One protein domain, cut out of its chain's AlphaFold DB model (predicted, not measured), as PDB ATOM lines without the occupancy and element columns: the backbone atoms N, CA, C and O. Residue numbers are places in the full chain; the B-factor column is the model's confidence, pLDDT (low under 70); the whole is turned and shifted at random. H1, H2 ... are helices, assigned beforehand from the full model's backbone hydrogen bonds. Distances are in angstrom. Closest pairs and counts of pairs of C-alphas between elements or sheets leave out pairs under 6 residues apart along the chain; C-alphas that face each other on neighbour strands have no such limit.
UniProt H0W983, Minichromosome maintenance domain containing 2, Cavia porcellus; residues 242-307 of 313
ATOM      1  N   ASN A 242     185.094 212.423 124.384       83.69
ATOM      2  CA  ASN A 242     183.878 212.196 125.163       83.69
ATOM      3  C   ASN A 242     182.616 212.315 124.304       83.69
ATOM      4  O   ASN A 242     181.656 211.585 124.525       83.69
ATOM      5  N   PHE A 243     182.607 213.218 123.324       82.25
ATOM      6  CA  PHE A 243     181.482 213.392 122.411       82.25
ATOM      7  C   PHE A 243     181.394 212.224 121.422       82.25
ATOM      8  O   PHE A 243     180.309 211.688 121.200       82.25
ATOM      9  N   ASN A 244     182.541 211.758 120.916       84.19
ATOM     10  CA  ASN A 244     182.621 210.548 120.090       84.19
ATOM     11  C   ASN A 244     182.174 209.299 120.869       84.19
ATOM     12  O   ASN A 244     181.428 208.471 120.347       84.19
ATOM     13  N   CYS A 245     182.576 209.189 122.137       86.12
ATOM     14  CA  CYS A 245     182.149 208.126 123.043       86.12
ATOM     15  C   CYS A 245     180.644 208.202 123.345       86.12
ATOM     16  O   CYS A 245     179.939 207.198 123.300       86.12
ATOM     17  N   LEU A 246     180.108 209.400 123.590       85.75
ATOM     18  CA  LEU A 246     178.674 209.588 123.787       85.75
ATOM     19  C   LEU A 246     177.884 209.160 122.543       85.75
ATOM     20  O   LEU A 246     176.877 208.462 122.667       85.75
ATOM     21  N   PHE A 247     178.345 209.543 121.352       85.75
ATOM     22  CA  PHE A 247     177.729 209.143 120.091       85.75
ATOM     23  C   PHE A 247     177.753 207.618 119.906       85.75
ATOM     24  O   PHE A 247     176.720 207.015 119.614       85.75
ATOM     25  N   SER A 248     178.888 206.961 120.171       87.88
ATOM     26  CA  SER A 248     178.989 205.502 120.055       87.88
ATOM     27  C   SER A 248     178.080 204.772 121.052       87.88
ATOM     28  O   SER A 248     177.363 203.852 120.660       87.88
ATOM     29  N   LEU A 249     178.004 205.223 122.307       88.31
ATOM     30  CA  LEU A 249     177.135 204.644 123.343       88.31
ATOM     31  C   LEU A 249     175.634 204.846 123.081       88.31
ATOM     32  O   LEU A 249     174.793 204.114 123.610       88.31
ATOM     33  N   THR A 250     175.278 205.859 122.295       88.50
ATOM     34  CA  THR A 250     173.883 206.206 121.990       88.50
ATOM     35  C   THR A 250     173.424 205.716 120.620       88.50
ATOM     36  O   THR A 250     172.224 205.747 120.353       88.50
ATOM     37  N   SER A 251     174.335 205.152 119.819       84.00
ATOM     38  CA  SER A 251     174.092 204.590 118.480       84.00
ATOM     39  C   SER A 251     173.028 203.485 118.419       84.00
ATOM     40  O   SER A 251     172.477 203.209 117.359       84.00
ATOM     41  N   VAL A 252     172.686 202.885 119.563       86.44
ATOM     42  CA  VAL A 252     171.648 201.847 119.697       86.44
ATOM     43  C   VAL A 252     170.233 202.360 119.394       86.44
ATOM     44  O   VAL A 252     169.314 201.567 119.211       86.44
ATOM     45  N   SER A 253     170.025 203.680 119.379       88.19
ATOM     46  CA  SER A 253     168.742 204.302 119.053       88.19
ATOM     47  C   SER A 253     168.961 205.608 118.299       88.19
ATOM     48  O   SER A 253     169.742 206.459 118.717       88.19
ATOM     49  N   CYS A 254     168.193 205.802 117.228       81.50
ATOM     50  CA  CYS A 254     168.246 206.995 116.384       81.50
ATOM     51  C   CYS A 254     167.885 208.303 117.111       81.50
ATOM     52  O   CYS A 254     168.240 209.375 116.632       81.50
ATOM     53  N   TRP A 255     167.227 208.233 118.272       84.50
ATOM     54  CA  TRP A 255     166.770 209.414 119.014       84.50
ATOM     55  C   TRP A 255     167.528 209.666 120.310       84.50
ATOM     56  O   TRP A 255     167.462 210.766 120.855       84.50
ATOM     57  N   LYS A 256     168.252 208.669 120.830       89.94
ATOM     58  CA  LYS A 256     168.864 208.753 122.162       89.94
ATOM     59  C   LYS A 256     169.949 209.825 122.221       89.94
ATOM     60  O   LYS A 256     169.993 210.589 123.180       89.94
ATOM     61  N   PHE A 257     170.776 209.912 121.182       89.25
ATOM     62  CA  PHE A 257     171.804 210.944 121.067       89.25
ATOM     63  C   PHE A 257     171.189 212.348 121.042       89.25
ATOM     64  O   PHE A 257     171.521 213.196 121.868       89.25
ATOM     65  N   THR A 258     170.225 212.561 120.145       88.88
ATOM     66  CA  THR A 258     169.555 213.849 119.945       88.88
ATOM     67  C   THR A 258     168.762 214.283 121.179       88.88
ATOM     68  O   THR A 258     168.796 215.453 121.550       88.88
ATOM     69  N   ALA A 259     168.102 213.346 121.867       89.00
ATOM     70  CA  ALA A 259     167.387 213.617 123.111       89.00
ATOM     71  C   ALA A 259     168.336 214.045 124.241       89.00
ATOM     72  O   ALA A 259     168.034 214.987 124.969       89.00
ATOM     73  N   ILE A 260     169.501 213.395 124.373       89.56
ATOM     74  CA  ILE A 260     170.522 213.780 125.360       89.56
ATOM     75  C   ILE A 260     171.094 215.165 125.034       89.56
ATOM     76  O   ILE A 260     171.222 215.997 125.932       89.56
ATOM     77  N   LEU A 261     171.378 215.440 123.759       89.31
ATOM     78  CA  LEU A 261     171.816 216.756 123.290       89.31
ATOM     79  C   LEU A 261     170.794 217.844 123.621       89.31
ATOM     80  O   LEU A 261     171.157 218.828 124.257       89.31
ATOM     81  N   ALA A 262     169.521 217.648 123.268       91.62
ATOM     82  CA  ALA A 262     168.456 218.603 123.567       91.62
ATOM     83  C   ALA A 262     168.272 218.813 125.076       91.62
ATOM     84  O   ALA A 262     168.049 219.937 125.513       91.62
ATOM     85  N   ASN A 263     168.429 217.762 125.882       91.12
ATOM     86  CA  ASN A 263     168.323 217.851 127.336       91.12
ATOM     87  C   ASN A 263     169.425 218.732 127.957       91.12
ATOM     88  O   ASN A 263     169.159 219.483 128.897       91.12
ATOM     89  N   ILE A 264     170.652 218.647 127.432       89.44
ATOM     90  CA  ILE A 264     171.832 219.368 127.940       89.44
ATOM     91  C   ILE A 264     171.989 220.752 127.285       89.44
ATOM     92  O   ILE A 264     172.595 221.648 127.876       89.44
ATOM     93  N   PHE A 265     171.441 220.957 126.087       90.38
ATOM     94  CA  PHE A 265     171.555 222.211 125.348       90.38
ATOM     95  C   PHE A 265     171.056 223.405 126.176       90.38
ATOM     96  O   PHE A 265     170.022 223.331 126.849       90.38
ATOM     97  N   ALA A 266     171.821 224.500 126.145       86.31
ATOM     98  CA  ALA A 266     171.567 225.720 126.916       86.31
ATOM     99  C   ALA A 266     171.380 225.503 128.437       86.31
ATOM    100  O   ALA A 266     170.674 226.273 129.087       86.31
ATOM    101  N   SER A 267     172.031 224.488 129.025       88.25
ATOM    102  CA  SER A 267     171.975 224.200 130.471       88.25
ATOM    103  C   SER A 267     172.442 225.353 131.369       88.25
ATOM    104  O   SER A 267     172.079 225.396 132.540       88.25
ATOM    105  N   GLN A 268     173.219 226.294 130.823       85.00
ATOM    106  CA  GLN A 268     173.645 227.518 131.511       85.00
ATOM    107  C   GLN A 268     172.528 228.568 131.640       85.00
ATOM    108  O   GLN A 268     172.644 229.466 132.465       85.00
ATOM    109  N   ILE A 269     171.469 228.469 130.830       85.62
ATOM    110  CA  ILE A 269     170.350 229.426 130.794       85.62
ATOM    111  C   ILE A 269     169.110 228.812 131.448       85.62
ATOM    112  O   ILE A 269     168.438 229.457 132.246       85.62
ATOM    113  N   VAL A 270     168.806 227.555 131.116       86.75
ATOM    114  CA  VAL A 270     167.632 226.834 131.620       86.75
ATOM    115  C   VAL A 270     168.023 225.445 132.126       86.75
ATOM    116  O   VAL A 270     168.810 224.761 131.462       86.75
ATOM    117  N   PRO A 271     167.458 224.970 133.252       88.69
ATOM    118  CA  PRO A 271     167.784 223.656 133.797       88.69
ATOM    119  C   PRO A 271     167.611 222.522 132.769       88.69
ATOM    120  O   PRO A 271     166.706 222.584 131.920       88.69
ATOM    121  N   PRO A 272     168.435 221.460 132.833       89.50
ATOM    122  CA  PRO A 272     168.243 220.275 132.005       89.50
ATOM    123  C   PRO A 272     166.828 219.702 132.158       89.50
ATOM    124  O   PRO A 272     166.270 219.692 133.253       89.50
ATOM    125  N   GLY A 273     166.234 219.245 131.059       84.56
ATOM    126  CA  GLY A 273     164.885 218.665 131.036       84.56
ATOM    127  C   GLY A 273     163.756 219.665 130.796       84.56
ATOM    128  O   GLY A 273     162.630 219.252 130.522       84.56
ATOM    129  N   THR A 274     164.040 220.968 130.841       88.25
ATOM    130  CA  THR A 274     163.063 222.022 130.528       88.25
ATOM    131  C   THR A 274     163.154 222.455 129.066       88.25
ATOM    132  O   THR A 274     164.232 222.447 128.468       88.25
ATOM    133  N   TYR A 275     162.013 222.834 128.477       87.69
ATOM    134  CA  TYR A 275     161.911 223.348 127.102       87.69
ATOM    135  C   TYR A 275     162.556 222.447 126.028       87.69
ATOM    136  O   TYR A 275     163.030 222.934 125.005       87.69
ATOM    137  N   ASN A 276     162.563 221.123 126.231       89.56
ATOM    138  CA  ASN A 276     163.267 220.170 125.360       89.56
ATOM    139  C   ASN A 276     162.843 220.248 123.887       89.56
ATOM    140  O   ASN A 276     163.690 220.106 123.013       89.56
ATOM    141  N   LEU A 277     161.559 220.504 123.606       89.44
ATOM    142  CA  LEU A 277     161.075 220.677 122.233       89.44
ATOM    143  C   LEU A 277     161.718 221.900 121.568       89.44
ATOM    144  O   LEU A 277     162.219 221.797 120.457       89.44
ATOM    145  N   LEU A 278     161.761 223.034 122.271       89.12
ATOM    146  CA  LEU A 278     162.384 224.258 121.772       89.12
ATOM    147  C   LEU A 278     163.882 224.060 121.538       89.12
ATOM    148  O   LEU A 278     164.398 224.398 120.476       89.12
ATOM    149  N   LYS A 279     164.569 223.460 122.517       91.56
ATOM    150  CA  LYS A 279     165.993 223.125 122.420       91.56
ATOM    151  C   LYS A 279     166.274 222.197 121.238       91.56
ATOM    152  O   LYS A 279     167.246 222.407 120.523       91.56
ATOM    153  N   LEU A 280     165.410 221.209 121.007       89.50
ATOM    154  CA  LEU A 280     165.505 220.311 119.860       89.50
ATOM    155  C   LEU A 280     165.299 221.058 118.538       89.50
ATOM    156  O   LEU A 280     166.097 220.869 117.629       89.50
ATOM    157  N   CYS A 281     164.285 221.921 118.430       88.25
ATOM    158  CA  CYS A 281     164.065 222.733 117.231       88.25
ATOM    159  C   CYS A 281     165.288 223.610 116.922       88.25
ATOM    160  O   CYS A 281     165.763 223.614 115.790       88.25
ATOM    161  N   LEU A 282     165.846 224.283 117.934       89.31
ATOM    162  CA  LEU A 282     167.068 225.084 117.789       89.31
ATOM    163  C   LEU A 282     168.257 224.235 117.321       89.31
ATOM    164  O   LEU A 282     168.956 224.622 116.390       89.31
ATOM    165  N   LEU A 283     168.465 223.054 117.912       89.31
ATOM    166  CA  LEU A 283     169.504 222.123 117.467       89.31
ATOM    167  C   LEU A 283     169.296 221.676 116.015       89.31
ATOM    168  O   LEU A 283     170.255 221.640 115.255       89.31
ATOM    169  N   MET A 284     168.060 221.375 115.612       85.44
ATOM    170  CA  MET A 284     167.737 220.994 114.233       85.44
ATOM    171  C   MET A 284     167.985 222.133 113.237       85.44
ATOM    172  O   MET A 284     168.403 221.858 112.119       85.44
ATOM    173  N   SER A 285     167.776 223.391 113.641       85.88
ATOM    174  CA  SER A 285     168.127 224.570 112.831       85.88
ATOM    175  C   SER A 285     169.646 224.725 112.663       85.88
ATOM    176  O   SER A 285     170.115 225.077 111.585       85.88
ATOM    177  N   LEU A 286     170.431 224.387 113.695       83.75
ATOM    178  CA  LEU A 286     171.901 224.437 113.652       83.75
ATOM    179  C   LEU A 286     172.538 223.294 112.846       83.75
ATOM    180  O   LEU A 286     173.676 223.419 112.394       83.75
ATOM    181  N   VAL A 287     171.845 222.164 112.688       78.69
ATOM    182  CA  VAL A 287     172.338 221.034 111.896       78.69
ATOM    183  C   VAL A 287     172.134 221.339 110.414       78.69
ATOM    184  O   VAL A 287     171.028 221.262 109.884       78.69
ATOM    185  N   GLN A 288     173.227 221.651 109.723       62.53
ATOM    186  CA  GLN A 288     173.222 221.829 108.275       62.53
ATOM    187  C   GLN A 288     173.003 220.472 107.587       62.53
ATOM    188  O   GLN A 288     173.816 219.559 107.709       62.53
ATOM    189  N   THR A 289     171.885 220.325 106.873       59.34
ATOM    190  CA  THR A 289     171.448 219.049 106.269       59.34
ATOM    191  C   THR A 289     171.730 218.929 104.766       59.34
ATOM    192  O   THR A 289     171.284 217.967 104.144       59.34
ATOM    193  N   SER A 290     172.451 219.871 104.146       54.09
ATOM    194  CA  SER A 290     172.630 219.902 102.684       54.09
ATOM    195  C   SER A 290     174.085 219.957 102.216       54.09
ATOM    196  O   SER A 290     174.908 220.699 102.744       54.09
ATOM    197  N   ASP A 291     174.360 219.185 101.158       55.28
ATOM    198  CA  ASP A 291     175.530 219.343 100.294       55.28
ATOM    199  C   ASP A 291     175.516 220.733  99.638       55.28
ATOM    200  O   ASP A 291     174.475 221.180  99.151       55.28
ATOM    201  N   CYS A 292     176.690 221.372  99.552       52.34
ATOM    202  CA  CYS A 292     176.953 222.739  99.063       52.34
ATOM    203  C   CYS A 292     176.502 223.074  97.617       52.34
ATOM    204  O   CYS A 292     177.033 223.999  97.013       52.34
ATOM    205  N   LYS A 293     175.588 222.318  96.996       56.88
ATOM    206  CA  LYS A 293     175.154 222.506  95.600       56.88
ATOM    207  C   LYS A 293     173.692 222.934  95.431       56.88
ATOM    208  O   LYS A 293     173.286 223.186  94.300       56.88
ATOM    209  N   LYS A 294     172.899 223.026  96.505       54.72
ATOM    210  CA  LYS A 294     171.517 223.546  96.471       54.72
ATOM    211  C   LYS A 294     171.331 224.598  97.566       54.72
ATOM    212  O   LYS A 294     170.826 224.307  98.642       54.72
ATOM    213  N   GLU A 295     171.802 225.810  97.296       55.00
ATOM    214  CA  GLU A 295     172.064 226.860  98.295       55.00
ATOM    215  C   GLU A 295     170.841 227.588  98.894       55.00
ATOM    216  O   GLU A 295     171.043 228.574  99.591       55.00
ATOM    217  N   LEU A 296     169.585 227.164  98.691       53.66
ATOM    218  CA  LEU A 296     168.449 227.970  99.188       53.66
ATOM    219  C   LEU A 296     167.266 227.240  99.834       53.66
ATOM    220  O   LEU A 296     166.428 227.912 100.425       53.66
ATOM    221  N   GLU A 297     167.164 225.912  99.775       55.25
ATOM    222  CA  GLU A 297     165.891 225.245 100.126       55.25
ATOM    223  C   GLU A 297     165.853 224.574 101.509       55.25
ATOM    224  O   GLU A 297     164.783 224.156 101.942       55.25
ATOM    225  N   ASN A 298     166.974 224.495 102.238       62.56
ATOM    226  CA  ASN A 298     167.081 223.627 103.423       62.56
ATOM    227  C   ASN A 298     167.483 224.365 104.719       62.56
ATOM    228  O   ASN A 298     168.234 223.811 105.524       62.56
ATOM    229  N   CYS A 299     167.006 225.593 104.936       68.06
ATOM    230  CA  CYS A 299     167.160 226.294 106.219       68.06
ATOM    231  C   CYS A 299     165.858 226.210 107.030       68.06
ATOM    232  O   CYS A 299     164.777 226.459 106.501       68.06
ATOM    233  N   LEU A 300     165.952 225.848 108.314       78.31
ATOM    234  CA  LEU A 300     164.823 225.888 109.246       78.31
ATOM    235  C   LEU A 300     164.847 227.216 110.008       78.31
ATOM    236  O   LEU A 300     165.610 227.364 110.968       78.31
ATOM    237  N   ASP A 301     163.987 228.147 109.601       82.38
ATOM    238  CA  ASP A 301     163.768 229.406 110.312       82.38
ATOM    239  C   ASP A 301     162.791 229.198 111.473       82.38
ATOM    240  O   ASP A 301     161.720 228.606 111.319       82.38
ATOM    241  N   ILE A 302     163.155 229.688 112.659       84.88
ATOM    242  CA  ILE A 302     162.359 229.524 113.878       84.88
ATOM    243  C   ILE A 302     161.991 230.903 114.413       84.88
ATOM    244  O   ILE A 302     162.860 231.677 114.809       84.88
ATOM    245  N   LEU A 303     160.690 231.184 114.484       88.75
ATOM    246  CA  LEU A 303     160.147 232.335 115.197       88.75
ATOM    247  C   LEU A 303     159.614 231.877 116.556       88.75
ATOM    248  O   LEU A 303     158.734 231.020 116.629       88.75
ATOM    249  N   ILE A 304     160.133 232.466 117.629       84.81
ATOM    250  CA  ILE A 304     159.678 232.207 118.995       84.81
ATOM    251  C   ILE A 304     158.964 233.464 119.477       84.81
ATOM    252  O   ILE A 304     159.568 234.530 119.544       84.81
ATOM    253  N   ILE A 305     157.680 233.336 119.804       86.31
ATOM    254  CA  ILE A 305     156.887 234.417 120.388       86.31
ATOM    255  C   ILE A 305     156.731 234.112 121.871       86.31
ATOM    256  O   ILE A 305     156.206 233.062 122.244       86.31
ATOM    257  N   THR A 306     157.197 235.027 122.708       80.00
ATOM    258  CA  THR A 306     157.071 234.952 124.162       80.00
ATOM    259  C   THR A 306     156.235 236.123 124.659       80.00
ATOM    260  O   THR A 306     156.209 237.190 124.048       80.00
ATOM    261  N   SER A 307     155.539 235.932 125.773       79.62
ATOM    262  CA  SER A 307     154.984 237.026 126.566       79.62
ATOM    263  C   SER A 307     155.928 237.271 127.738       79.62
ATOM    264  O   SER A 307     156.137 236.352 128.533       79.62
TER     265      SER A 307
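AT A GLANCE: This is residues 242 to 307 of the 313 residues of the protein "Minichromosome maintenance domain containing 2" of Cavia porcellus (UniProt H0W983). Three short helices follow one another in a loose zigzag, H2 in the middle with H1 meeting it at one end and H3 set crosswise on it, and after H3 a long tail with no named element loops out and folds back. Of this tail, residues 291 to 297 stick out from the rest. The printed part has 66 residues with three named helices, H1, H2 and H3 in that order, and no named strand; it is all helix by class, though under half of the residues, 29 of 66, are in named elements. The whole is loose, with a radius of gyration of the C-alphas of 14.1 A, and only just flat, spanning 38 by 33 by 18 A.

HOW THE PARTS SIT: H1, residues 242 to 250, touches H2, residues 256 to 264; their closest C-alphas, those of Thr 250 and Phe 257, are 5.3 A apart. The two run opposite ways at a steep tilt of 48 degrees. H2 also touches H3, residues 276 to 286, and here the closest C-alphas, those of Ala 262 and Leu 280, are 5.0 A apart. The lines of H2 and H3 are about perpendicular, at 76 degrees. H1 and H3 are apart. In H1, H2 and H3 every O i to N i+4 pair is within hydrogen-bond range.

IN THESE COORDINATES: H1 begins at C-alpha 242, (183.878, 212.196, 125.163), and measures 12.1 A from first to last C-alpha. H2 measures 12.4 A, and its C-alpha 256 is at (168.864, 208.753, 122.162). H3, the longest helix with 11 residues, measures 15.2 A and ends at C-alpha 286, (171.901, 224.437, 113.652).

THE WHOLE: The C-alphas of Ser 248 and Ser 307, the two farthest apart, are 40.2 A from each other. The printed part has no cut. The link from H1 to H2 is tight, with 5 residues, and that from H2 to H3 is long, with 11. Residues 287 to 307 hold no named element, and residues 291 to 297 stand free. The mean pLDDT of the printed part is 81.4; residues 288 to 299 are under 70.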